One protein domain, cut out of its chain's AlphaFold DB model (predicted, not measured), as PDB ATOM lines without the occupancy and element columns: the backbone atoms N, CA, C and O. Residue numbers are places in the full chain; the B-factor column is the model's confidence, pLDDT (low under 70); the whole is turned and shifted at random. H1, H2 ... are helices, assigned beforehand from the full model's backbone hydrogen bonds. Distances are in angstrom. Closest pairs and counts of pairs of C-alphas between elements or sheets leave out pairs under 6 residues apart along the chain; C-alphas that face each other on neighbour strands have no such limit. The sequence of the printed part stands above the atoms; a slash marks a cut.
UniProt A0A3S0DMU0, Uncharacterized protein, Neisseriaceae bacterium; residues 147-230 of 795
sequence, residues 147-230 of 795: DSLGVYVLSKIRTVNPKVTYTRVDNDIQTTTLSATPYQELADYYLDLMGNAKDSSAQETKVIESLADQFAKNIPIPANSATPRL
ATOM      1  N   ASP A 147     -18.567  19.536  -0.385       79.75
ATOM      2  CA  ASP A 147     -17.955  20.657  -1.117       79.75
ATOM      3  C   ASP A 147     -16.640  20.252  -1.798       79.75
ATOM      4  O   ASP A 147     -16.460  20.471  -2.994       79.75
ATOM      5  N   SER A 148     -15.755  19.560  -1.076       85.62
ATOM      6  CA  SER A 148     -14.469  19.072  -1.601       85.62
ATOM      7  C   SER A 148     -14.660  18.084  -2.755       85.62
ATOM      8  O   SER A 148     -13.911  18.113  -3.735       85.62
ATOM      9  N   LEU A 149     -15.697  17.239  -2.678       90.31
ATOM     10  CA  LEU A 149     -16.066  16.358  -3.783       90.31
ATOM     11  C   LEU A 149     -16.605  17.162  -4.973       90.31
ATOM     12  O   LEU A 149     -16.224  16.884  -6.106       90.31
ATOM     13  N   GLY A 150     -17.438  18.174  -4.735       86.94
ATOM     14  CA  GLY A 150     -17.974  19.049  -5.778       86.94
ATOM     15  C   GLY A 150     -16.874  19.803  -6.521       86.94
ATOM     16  O   GLY A 150     -16.883  19.861  -7.748       86.94
ATOM     17  N   VAL A 151     -15.872  20.301  -5.795       83.50
ATOM     18  CA  VAL A 151     -14.674  20.947  -6.356       83.50
ATOM     19  C   VAL A 151     -13.891  19.971  -7.228       83.50
ATOM     20  O   VAL A 151     -13.518  20.307  -8.355       83.50
ATOM     21  N   TYR A 152     -13.679  18.744  -6.746       88.69
ATOM     22  CA  TYR A 152     -13.052  17.688  -7.535       88.69
ATOM     23  C   TYR A 152     -13.826  17.423  -8.837       88.69
ATOM     24  O   TYR A 152     -13.236  17.456  -9.918       88.69
ATOM     25  N   VAL A 153     -15.146  17.238  -8.756       90.19
ATOM     26  CA  VAL A 153     -16.012  16.976  -9.917       90.19
ATOM     27  C   VAL A 153     -15.976  18.138 -10.909       90.19
ATOM     28  O   VAL A 153     -15.738  17.914 -12.096       90.19
ATOM     29  N   LEU A 154     -16.130  19.381 -10.444       86.19
ATOM     30  CA  LEU A 154     -16.065  20.564 -11.304       86.19
ATOM     31  C   LEU A 154     -14.701  20.679 -11.989       86.19
ATOM     32  O   LEU A 154     -14.637  20.964 -13.185       86.19
ATOM     33  N   SER A 155     -13.608  20.407 -11.266       86.06
ATOM     34  CA  SER A 155     -12.263  20.421 -11.850       86.06
ATOM     35  C   SER A 155     -12.141  19.441 -13.021       86.06
ATOM     36  O   SER A 155     -11.535  19.775 -14.036       86.06
ATOM     37  N   LYS A 156     -12.777  18.265 -12.925       88.31
ATOM     38  CA  LYS A 156     -12.806  17.258 -13.992       88.31
ATOM     39  C   LYS A 156     -13.717  17.672 -15.142       88.31
ATOM     40  O   LYS A 156     -13.282  17.606 -16.287       88.31
ATOM     41  N   ILE A 157     -14.917  18.178 -14.864       87.75
ATOM     42  CA  ILE A 157     -15.823  18.701 -15.901       87.75
ATOM     43  C   ILE A 157     -15.124  19.780 -16.728       87.75
ATOM     44  O   ILE A 157     -15.180  19.737 -17.950       87.75
ATOM     45  N   ARG A 158     -14.389  20.693 -16.088       83.75
ATOM     46  CA  ARG A 158     -13.656  21.770 -16.771       83.75
ATOM     47  C   ARG A 158     -12.551  21.297 -17.701       83.75
ATOM     48  O   ARG A 158     -12.220  22.013 -18.639       83.75
ATOM     49  N   THR A 159     -11.993  20.108 -17.472       83.81
ATOM     50  CA  THR A 159     -11.047  19.521 -18.434       83.81
ATOM     51  C   THR A 159     -11.723  19.122 -19.746       83.81
ATOM     52  O   THR A 159     -11.067  19.132 -20.782       83.81
ATOM     53  N   VAL A 160     -13.026  18.823 -19.709       85.31
ATOM     54  CA  VAL A 160     -13.841  18.451 -20.877       85.31
ATOM     55  C   VAL A 160     -14.544  19.675 -21.468       85.31
ATOM     56  O   VAL A 160     -14.512  19.896 -22.675       85.31
ATOM     57  N   ASN A 161     -15.147  20.506 -20.617       78.81
ATOM     58  CA  ASN A 161     -15.852  21.723 -20.990       78.81
ATOM     59  C   ASN A 161     -15.398  22.903 -20.107       78.81
ATOM     60  O   ASN A 161     -15.982  23.150 -19.046       78.81
ATOM     61  N   PRO A 162     -14.389  23.678 -20.550       73.75
ATOM     62  CA  PRO A 162     -13.851  24.809 -19.791       73.75
ATOM     63  C   PRO A 162     -14.864  25.927 -19.501       73.75
ATOM     64  O   PRO A 162     -14.602  26.770 -18.649       73.75
ATOM     65  N   LYS A 163     -16.011  25.955 -20.199       67.19
ATOM     66  CA  LYS A 163     -17.049  26.982 -20.029       67.19
ATOM     67  C   LYS A 163     -17.956  26.736 -18.821       67.19
ATOM     68  O   LYS A 163     -18.719  27.628 -18.461       67.19
ATOM     69  N   VAL A 164     -17.903  25.555 -18.199       67.56
ATOM     70  CA  VAL A 164     -18.709  25.261 -17.005       67.56
ATOM     71  C   VAL A 164     -18.104  25.980 -15.795       67.56
ATOM     72  O   VAL A 164     -17.009  25.659 -15.318       67.56
ATOM     73  N   THR A 165     -18.824  26.986 -15.308       63.00
ATOM     74  CA  THR A 165     -18.521  27.747 -14.089       63.00
ATOM     75  C   THR A 165     -19.419  27.295 -12.948       63.00
ATOM     76  O   THR A 165     -20.419  26.623 -13.193       63.00
ATOM     77  N   TYR A 166     -19.123  27.663 -11.699       60.59
ATOM     78  CA  TYR A 166     -20.057  27.307 -10.630       60.59
ATOM     79  C   TYR A 166     -21.368  28.096 -10.685       60.59
ATOM     80  O   TYR A 166     -22.393  27.534 -10.344       60.59
ATOM     81  N   THR A 167     -21.399  29.303 -11.264       57.09
ATOM     82  CA  THR A 167     -22.664  29.983 -11.607       57.09
ATOM     83  C   THR A 167     -23.498  29.166 -12.590       57.09
ATOM     84  O   THR A 167     -24.721  29.168 -12.523       57.09
ATOM     85  N   ARG A 168     -22.853  28.460 -13.529       63.12
ATOM     86  CA  ARG A 168     -23.549  27.550 -14.442       63.12
ATOM     87  C   ARG A 168     -24.103  26.340 -13.691       63.12
ATOM     88  O   ARG A 168     -25.236  25.962 -13.941       63.12
ATOM     89  N   VAL A 169     -23.327  25.782 -12.762       64.69
ATOM     90  CA  VAL A 169     -23.766  24.689 -11.879       64.69
ATOM     91  C   VAL A 169     -24.977  25.116 -11.046       64.69
ATOM     92  O   VAL A 169     -25.984  24.427 -11.072       64.69
ATOM     93  N   ASP A 170     -24.901  26.271 -10.391       61.41
ATOM     94  CA  ASP A 170     -25.967  26.869  -9.580       61.41
ATOM     95  C   ASP A 170     -27.247  27.135 -10.390       61.41
ATOM     96  O   ASP A 170     -28.354  26.833  -9.965       61.41
ATOM     97  N   ASN A 171     -27.106  27.643 -11.618       57.34
ATOM     98  CA  ASN A 171     -28.261  27.923 -12.468       57.34
ATOM     99  C   ASN A 171     -28.913  26.681 -13.077       57.34
ATOM    100  O   ASN A 171     -30.123  26.705 -13.325       57.34
ATOM    101  N   ASP A 172     -28.112  25.664 -13.396       62.59
ATOM    102  CA  ASP A 172     -28.570  24.482 -14.122       62.59
ATOM    103  C   ASP A 172     -29.027  23.374 -13.177       62.59
ATOM    104  O   ASP A 172     -29.896  22.590 -13.556       62.59
ATOM    105  N   ILE A 173     -28.494  23.303 -11.953       62.75
ATOM    106  CA  ILE A 173     -29.044  22.428 -10.924       62.75
ATOM    107  C   ILE A 173     -30.313  23.088 -10.384       62.75
ATOM    108  O   ILE A 173     -30.282  24.149  -9.777       62.75
ATOM    109  N   GLN A 174     -31.465  22.462 -10.624       54.91
ATOM    110  CA  GLN A 174     -32.736  22.902 -10.059       54.91
ATOM    111  C   GLN A 174     -32.718  22.611  -8.557       54.91
ATOM    112  O   GLN A 174     -33.105  21.521  -8.123       54.91
ATOM    113  N   THR A 175     -32.216  23.576  -7.786       50.53
ATOM    114  CA  THR A 175     -32.044  23.473  -6.338       50.53
ATOM    115  C   THR A 175     -33.370  23.143  -5.675       50.53
ATOM    116  O   THR A 175     -34.424  23.718  -5.965       50.53
ATOM    117  N   THR A 176     -33.312  22.204  -4.746       45.81
ATOM    118  CA  THR A 176     -34.461  21.835  -3.921       45.81
ATOM    119  C   THR A 176     -34.480  22.688  -2.657       45.81
ATOM    120  O   THR A 176     -33.563  23.454  -2.408       45.81
ATOM    121  N   THR A 177     -35.510  22.572  -1.819       45.62
ATOM    122  CA  THR A 177     -35.664  23.295  -0.536       45.62
ATOM    123  C   THR A 177     -34.543  23.064   0.507       45.62
ATOM    124  O   THR A 177     -34.737  23.341   1.692       45.62
ATOM    125  N   LEU A 178     -33.415  22.469   0.117       50.03
ATOM    126  CA  LEU A 178     -32.255  22.169   0.946       50.03
ATOM    127  C   LEU A 178     -31.303  23.375   0.962       50.03
ATOM    128  O   LEU A 178     -30.996  23.947  -0.071       50.03
ATOM    129  N   SER A 179     -30.807  23.745   2.144       55.88
ATOM    130  CA  SER A 179     -29.745  24.752   2.290       55.88
ATOM    131  C   SER A 179     -28.398  24.110   1.934       55.88
ATOM    132  O   SER A 179     -27.656  23.733   2.843       55.88
ATOM    133  N   ALA A 180     -28.125  23.915   0.643       64.31
ATOM    134  CA  ALA A 180     -26.912  23.286   0.124       64.31
ATOM    135  C   ALA A 180     -26.182  24.216  -0.855       64.31
ATOM    136  O   ALA A 180     -26.812  25.009  -1.545       64.31
ATOM    137  N   THR A 181     -24.852  24.123  -0.915       67.06
ATOM    138  CA  THR A 181     -24.078  24.868  -1.921       67.06
ATOM    139  C   THR A 181     -24.189  24.180  -3.294       67.06
ATOM    140  O   THR A 181     -24.315  22.953  -3.355       67.06
ATOM    141  N   PRO A 182     -24.007  24.907  -4.409       69.81
ATOM    142  CA  PRO A 182     -23.892  24.325  -5.750       69.81
ATOM    143  C   PRO A 182     -22.845  23.207  -5.856       69.81
ATOM    144  O   PRO A 182     -22.994  22.273  -6.641       69.81
ATOM    145  N   TYR A 183     -21.788  23.249  -5.040       77.06
ATOM    146  CA  TYR A 183     -20.810  22.166  -4.976       77.06
ATOM    147  C   TYR A 183     -21.341  20.917  -4.298       77.06
ATOM    148  O   TYR A 183     -21.101  19.810  -4.781       77.06
ATOM    149  N   GLN A 184     -22.049  21.086  -3.188       79.38
ATOM    150  CA  GLN A 184     -22.681  19.981  -2.487       79.38
ATOM    151  C   GLN A 184     -23.729  19.306  -3.367       79.38
ATOM    152  O   GLN A 184     -23.790  18.077  -3.405       79.38
ATOM    153  N   GLU A 185     -24.501  20.087  -4.118       77.25
ATOM    154  CA  GLU A 185     -25.485  19.560  -5.058       77.25
ATOM    155  C   GLU A 185     -24.836  18.872  -6.264       77.25
ATOM    156  O   GLU A 185     -25.223  17.754  -6.609       77.25
ATOM    157  N   LEU A 186     -23.791  19.465  -6.857       82.62
ATOM    158  CA  LEU A 186     -23.018  18.826  -7.927       82.62
ATOM    159  C   LEU A 186     -22.417  17.494  -7.468       82.62
ATOM    160  O   LEU A 186     -22.448  16.505  -8.202       82.62
ATOM    161  N   ALA A 187     -21.877  17.459  -6.251       87.75
ATOM    162  CA  ALA A 187     -21.353  16.246  -5.643       87.75
ATOM    163  C   ALA A 187     -22.452  15.201  -5.418       87.75
ATOM    164  O   ALA A 187     -22.237  14.025  -5.704       87.75
ATOM    165  N   ASP A 188     -23.625  15.605  -4.926       85.50
ATOM    166  CA  ASP A 188     -24.757  14.706  -4.690       85.50
ATOM    167  C   ASP A 188     -25.248  14.078  -5.996       85.50
ATOM    168  O   ASP A 188     -25.375  12.854  -6.082       85.50
ATOM    169  N   TYR A 189     -25.403  14.898  -7.038       84.75
ATOM    170  CA  TYR A 189     -25.799  14.443  -8.364       84.75
ATOM    171  C   TYR A 189     -24.746  13.526  -8.999       84.75
ATOM    172  O   TYR A 189     -25.071  12.459  -9.523       84.75
ATOM    173  N   TYR A 190     -23.463  13.881  -8.885       89.38
ATOM    174  CA  TYR A 190     -22.362  13.015  -9.302       89.38
ATOM    175  C   TYR A 190     -22.415  11.652  -8.598       89.38
ATOM    176  O   TYR A 190     -22.288  10.617  -9.254       89.38
ATOM    177  N   LEU A 191     -22.649  11.620  -7.282       88.44
ATOM    178  CA  LEU A 191     -22.767  10.368  -6.531       88.44
ATOM    179  C   LEU A 191     -23.993   9.544  -6.948       88.44
ATOM    180  O   LEU A 191     -23.895   8.316  -6.993       88.44
ATOM    181  N   ASP A 192     -25.115  10.177  -7.291       85.50
ATOM    182  CA  ASP A 192     -26.298   9.479  -7.809       85.50
ATOM    183  C   ASP A 192     -26.030   8.835  -9.179       85.50
ATOM    184  O   ASP A 192     -26.393   7.676  -9.392       85.50
ATOM    185  N   LEU A 193     -25.302   9.517 -10.071       85.56
ATOM    186  CA  LEU A 193     -24.874   8.960 -11.362       85.56
ATOM    187  C   LEU A 193     -23.817   7.854 -11.221       85.56
ATOM    188  O   LEU A 193     -23.794   6.897 -12.002       85.56
ATOM    189  N   MET A 194     -22.934   7.966 -10.229       84.75
ATOM    190  CA  MET A 194     -21.966   6.920  -9.892       84.75
ATOM    191  C   MET A 194     -22.652   5.684  -9.284       84.75
ATOM    192  O   MET A 194     -22.193   4.554  -9.478       84.75
ATOM    193  N   GLY A 195     -23.767   5.868  -8.570       77.62
ATOM    194  CA  GLY A 195     -24.571   4.797  -7.989       77.62
ATOM    195  C   GLY A 195     -23.777   3.894  -7.035       77.62
ATOM    196  O   GLY A 195     -23.157   4.345  -6.074       77.62
ATOM    197  N   ASN A 196     -23.807   2.578  -7.282       67.12
ATOM    198  CA  ASN A 196     -23.043   1.584  -6.510       67.12
ATOM    199  C   ASN A 196     -21.678   1.251  -7.132       67.12
ATOM    200  O   ASN A 196     -21.018   0.311  -6.677       67.12
ATOM    201  N   ALA A 197     -21.273   1.947  -8.198       60.44
ATOM    202  CA  ALA A 197     -20.007   1.661  -8.843       60.44
ATOM    203  C   ALA A 197     -18.861   1.939  -7.864       60.44
ATOM    204  O   ALA A 197     -18.807   2.986  -7.214       60.44
ATOM    205  N   LYS A 198     -17.907   1.005  -7.776       61.00
ATOM    206  CA  LYS A 198     -16.582   1.382  -7.283       61.00
ATOM    207  C   LYS A 198     -16.063   2.432  -8.252       61.00
ATOM    208  O   LYS A 198     -16.162   2.221  -9.460       61.00
ATOM    209  N   ASP A 199     -15.535   3.526  -7.717       61.22
ATOM    210  CA  ASP A 199     -14.771   4.505  -8.482       61.22
ATOM    211  C   ASP A 199     -13.740   3.743  -9.333       61.22
ATOM    212  O   ASP A 199     -12.751   3.189  -8.839       61.22
ATOM    213  N   SER A 200     -14.084   3.627 -10.611       64.88
ATOM    214  CA  SER A 200     -13.266   3.093 -11.680       64.88
ATOM    215  C   SER A 200     -13.165   4.215 -12.696       64.88
ATOM    216  O   SER A 200     -14.172   4.854 -13.015       64.88
ATOM    217  N   SER A 201     -11.953   4.450 -13.192       70.44
ATOM    218  CA  SER A 201     -11.646   5.550 -14.107       70.44
ATOM    219  C   SER A 201     -12.591   5.588 -15.310       70.44
ATOM    220  O   SER A 201     -12.974   6.664 -15.751       70.44
ATOM    221  N   ALA A 202     -13.041   4.429 -15.799       78.75
ATOM    222  CA  ALA A 202     -14.002   4.336 -16.894       78.75
ATOM    223  C   ALA A 202     -15.403   4.870 -16.532       78.75
ATOM    224  O   ALA A 202     -15.965   5.660 -17.289       78.75
ATOM    225  N   GLN A 203     -15.974   4.465 -15.389       83.06
ATOM    226  CA  GLN A 203     -17.302   4.944 -14.978       83.06
ATOM    227  C   GLN A 203     -17.261   6.429 -14.629       83.06
ATOM    228  O   GLN A 203     -18.153   7.172 -15.022       83.06
ATOM    229  N   GLU A 204     -16.213   6.859 -13.929       85.75
ATOM    230  CA  GLU A 204     -15.990   8.271 -13.644       85.75
ATOM    231  C   GLU A 204     -15.920   9.087 -14.935       85.75
ATOM    232  O   GLU A 204     -16.669  10.049 -15.070       85.75
ATOM    233  N   THR A 205     -15.080   8.685 -15.895       85.69
ATOM    234  CA  THR A 205     -14.944   9.389 -17.181       85.69
ATOM    235  C   THR A 205     -16.297   9.528 -17.870       85.69
ATOM    236  O   THR A 205     -16.685  10.632 -18.235       85.69
ATOM    237  N   LYS A 206     -17.073   8.439 -17.936       88.12
ATOM    238  CA  LYS A 206     -18.418   8.445 -18.522       88.12
ATOM    239  C   LYS A 206     -19.376   9.408 -17.809       88.12
ATOM    240  O   LYS A 206     -20.162  10.090 -18.462       88.12
ATOM    241  N   VAL A 207     -19.354   9.443 -16.475       89.88
ATOM    242  CA  VAL A 207     -20.202  10.352 -15.688       89.88
ATOM    243  C   VAL A 207     -19.770  11.805 -15.897       89.88
ATOM    244  O   VAL A 207     -20.628  12.652 -16.121       89.88
ATOM    245  N   ILE A 208     -18.467  12.095 -15.885       90.75
ATOM    246  CA  ILE A 208     -17.929  13.443 -16.116       90.75
ATOM    247  C   ILE A 208     -18.256  13.945 -17.528       90.75
ATOM    248  O   ILE A 208     -18.695  15.084 -17.667       90.75
ATOM    249  N   GLU A 209     -18.098  13.111 -18.559       88.69
ATOM    250  CA  GLU A 209     -18.477  13.451 -19.937       88.69
ATOM    251  C   GLU A 209     -19.980  13.731 -20.045       88.69
ATOM    252  O   GLU A 209     -20.371  14.748 -20.607       88.69
ATOM    253  N   SER A 210     -20.822  12.889 -19.434       86.19
ATOM    254  CA  SER A 210     -22.277  13.097 -19.388       86.19
ATOM    255  C   SER A 210     -22.655  14.418 -18.713       86.19
ATOM    256  O   SER A 210     -23.497  15.155 -19.224       86.19
ATOM    257  N   LEU A 211     -22.022  14.747 -17.582       87.00
ATOM    258  CA  LEU A 211     -22.241  16.012 -16.881       87.00
ATOM    259  C   LEU A 211     -21.822  17.206 -17.743       87.00
ATOM    260  O   LEU A 211     -22.589  18.152 -17.894       87.00
ATOM    261  N   ALA A 212     -20.631  17.150 -18.343       85.56
ATOM    262  CA  ALA A 212     -20.127  18.204 -19.219       85.56
ATOM    263  C   ALA A 212     -21.061  18.461 -20.416       85.56
ATOM    264  O   ALA A 212     -21.299  19.620 -20.770       85.56
ATOM    265  N   ASP A 213     -21.619  17.394 -20.992       82.06
ATOM    266  CA  ASP A 213     -22.598  17.436 -22.078       82.06
ATOM    267  C   ASP A 213     -23.941  18.038 -21.647       82.06
ATOM    268  O   ASP A 213     -24.530  18.821 -22.392       82.06
ATOM    269  N   GLN A 214     -24.437  17.683 -20.457       78.56
ATOM    270  CA  GLN A 214     -25.685  18.230 -19.914       78.56
ATOM    271  C   GLN A 214     -25.576  19.740 -19.680       78.56
ATOM    272  O   GLN A 214     -26.436  20.490 -20.149       78.56
ATOM    273  N   PHE A 215     -24.473  20.193 -19.071       74.81
ATOM    274  CA  PHE A 215     -24.191  21.622 -18.907       74.81
ATOM    275  C   PHE A 215     -24.033  22.345 -20.253       74.81
ATOM    276  O   PHE A 215     -24.444  23.494 -20.380       74.81
ATOM    277  N   ALA A 216     -23.467  21.692 -21.277       71.19
ATOM    278  CA  ALA A 216     -23.328  22.276 -22.615       71.19
ATOM    279  C   ALA A 216     -24.668  22.444 -23.353       71.19
ATOM    280  O   ALA A 216     -24.791  23.323 -24.204       71.19
ATOM    281  N   LYS A 217     -25.654  21.592 -23.053       65.94
ATOM    282  CA  LYS A 217     -26.978  21.570 -23.696       65.94
ATOM    283  C   LYS A 217     -28.036  22.361 -22.920       65.94
ATOM    284  O   LYS A 217     -29.201  22.317 -23.298       65.94
ATOM    285  N   ASN A 218     -27.641  23.067 -21.859       59.53
ATOM    286  CA  ASN A 218     -28.527  23.812 -20.964       59.53
ATOM    287  C   ASN A 218     -29.695  22.972 -20.417       59.53
ATOM    288  O   ASN A 218     -30.800  23.478 -20.227       59.53
ATOM    289  N   ILE A 219     -29.462  21.677 -20.196       58.75
ATOM    290  CA  ILE A 219     -30.487  20.774 -19.674       58.75
ATOM    291  C   ILE A 219     -30.547  20.968 -18.157       58.75
ATOM    292  O   ILE A 219     -29.517  20.789 -17.503       58.75
ATOM    293  N   PRO A 220     -31.716  21.295 -17.578       57.12
ATOM    294  CA  PRO A 220     -31.843  21.393 -16.134       57.12
ATOM    295  C   PRO A 220     -31.551  20.054 -15.453       57.12
ATOM    296  O   PRO A 220     -32.067  19.008 -15.853       57.12
ATOM    297  N   ILE A 221     -30.743  20.097 -14.399       64.81
ATOM    298  CA  ILE A 221     -30.335  18.948 -13.600       64.81
ATOM    299  C   ILE A 221     -31.203  18.916 -12.334       64.81
ATOM    300  O   ILE A 221     -31.093  19.811 -11.499       64.81
ATOM    301  N   PRO A 222     -32.081  17.919 -12.149       59.06
ATOM    302  CA  PRO A 222     -32.936  17.863 -10.968       59.06
ATOM    303  C   PRO A 222     -32.118  17.503  -9.719       59.06
ATOM    304  O   PRO A 222     -31.486  16.445  -9.679       59.06
ATOM    305  N   ALA A 223     -32.160  18.345  -8.681       60.56
ATOM    306  CA  ALA A 223     -31.573  18.002  -7.388       60.56
ATOM    307  C   ALA A 223     -32.448  16.991  -6.626       60.56
ATOM    308  O   ALA A 223     -33.679  16.963  -6.731       60.56
ATOM    309  N   ASN A 224     -31.810  16.148  -5.817       66.31
ATOM    310  CA  ASN A 224     -32.499  15.161  -4.994       66.31
ATOM    311  C   ASN A 224     -32.934  15.782  -3.655       66.31
ATOM    312  O   ASN A 224     -32.196  15.753  -2.672       66.31
ATOM    313  N   SER A 225     -34.163  16.306  -3.588       56.88
ATOM    314  CA  SER A 225     -34.711  17.004  -2.402       56.88
ATOM    315  C   SER A 225     -34.765  16.168  -1.126       56.88
ATOM    316  O   SER A 225     -34.855  16.710  -0.023       56.88
ATOM    317  N   ALA A 226     -34.729  14.844  -1.263       59.34
ATOM    318  CA  ALA A 226     -34.792  13.900  -0.160       59.34
ATOM    319  C   ALA A 226     -33.418  13.319   0.202       59.34
ATOM    320  O   ALA A 226     -33.355  12.393   1.017       59.34
ATOM    321  N   THR A 227     -32.325  13.822  -0.387       72.12
ATOM    322  CA  THR A 227     -31.004  13.231  -0.175       72.12
ATOM    323  C   THR A 227     -30.596  13.302   1.304       72.12
ATOM    324  O   THR A 227     -30.484  14.380   1.899       72.12
ATOM    325  N   PRO A 228     -30.318  12.152   1.949       72.94
ATOM    326  CA  PRO A 228     -29.813  12.146   3.316       72.94
ATOM    327  C   PRO A 228     -28.367  12.663   3.387       72.94
ATOM    328  O   PRO A 228     -27.908  13.029   4.471       72.94
ATOM    329  N   ARG A 229     -27.646  12.721   2.253       77.00
ATOM    330  CA  ARG A 229     -26.254  13.197   2.182       77.00
ATOM    331  C   ARG A 229     -26.145  14.705   2.413       77.00
ATOM    332  O   ARG A 229     -25.152  15.121   2.998       77.00
ATOM    333  N   LEU A 230     -27.173  15.475   2.041       72.38
ATOM    334  CA  LEU A 230     -27.238  16.936   2.221       72.38
ATOM    335  C   LEU A 230     -28.187  17.378   3.347       72.38
ATOM    336  O   LEU A 230     -28.310  18.564   3.641       72.38
TER     337      LEU A 230
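This is residues 147 to 230 of the 795 residues of an uncharacterized protein of Neisseriaceae bacterium (UniProt A0A3S0DMU0). H3 and H4 form a V, joined near its point by residues 195 to 200, with H1 crossing both arms on one side and the short H2 at the open end, near the start of H3 and the end of H4. The last stretch, residues 217 to 230, has no named element: it leaves the end of H4, runs beside residues 173 to 174 at residues 221 to 222, and ends at Leu 230, whose C-alpha is 10.5 A from that of Asp 147, the first residue of H1, while residues 195 to 202 stick out at the point of the V. The printed part has 84 residues with four named helices, H1 to H4 in that order, and no named strand; its class is all helix. It is compact, with a radius of gyration of the C-alphas of 11.8 A and spans of 32 by 28 by 21 A.

H1 takes residues 147 to 160 and is 20.3 A long from first to last C-alpha, beginning at C-alpha 147 at (-17.955, 20.657, -1.117). H2 takes residues 166 to 172, 9.6 A. H3 takes residues 182 to 194, 18.0 A, beginning at C-alpha 182 at (-23.892, 24.325, -5.750). H4, the longest helix, takes residues 201 to 216, 22.1 A, and ends at C-alpha 216 at (-23.328, 22.276, -22.615).

H1 and H3 touch, about perpendicular at 73 degrees; their closest C-alphas, those of Gly 150 and Tyr 183, are 4.3 A apart. H1 touches H4 about perpendicular, at 78 degrees, and H4 does so with residues 208 to 212 alone; the closest C-alphas are those of Ile 157 and Ala 212, 5.5 A apart. H1 and H2 are close but not clearly touching, with the C-alphas of Leu 154 and Tyr 166 closest at 7.9 A. H2 touches H3 at a steep tilt of 65 degrees, the same way; H3 does so with residues 182 to 186 alone, and the C-alphas of Asp 170 and Pro 182 are closest at 5.0 A. H2 and H4 only just touch, with 3 pairs of C-alphas within 8 A, the closest being Asp 172 and Phe 215 at 7.1 A. H3 and H4 touch at a steep tilt of 51 degrees, opposite ways, through residues 190 to 194 and 203 to 207; the C-alphas of Leu 193 and Val 207 are closest at 6.5 A. In H2, H3 and H4 every O i to N i+4 pair is within hydrogen-bond range; in H1 it is 9 of 10.

The two C-alphas farthest apart, those of Thr 177 and Ala 202, are 33.1 A apart. Residues 173 to 174 pair with residues 221 to 222, parallel. The link from H1 to H2 is tight, the other two are short, and the printed part has no cut. The mean pLDDT of the printed part is 73.6, and residues 163 to 182, 196 to 200 and 217 to 226 are under 70.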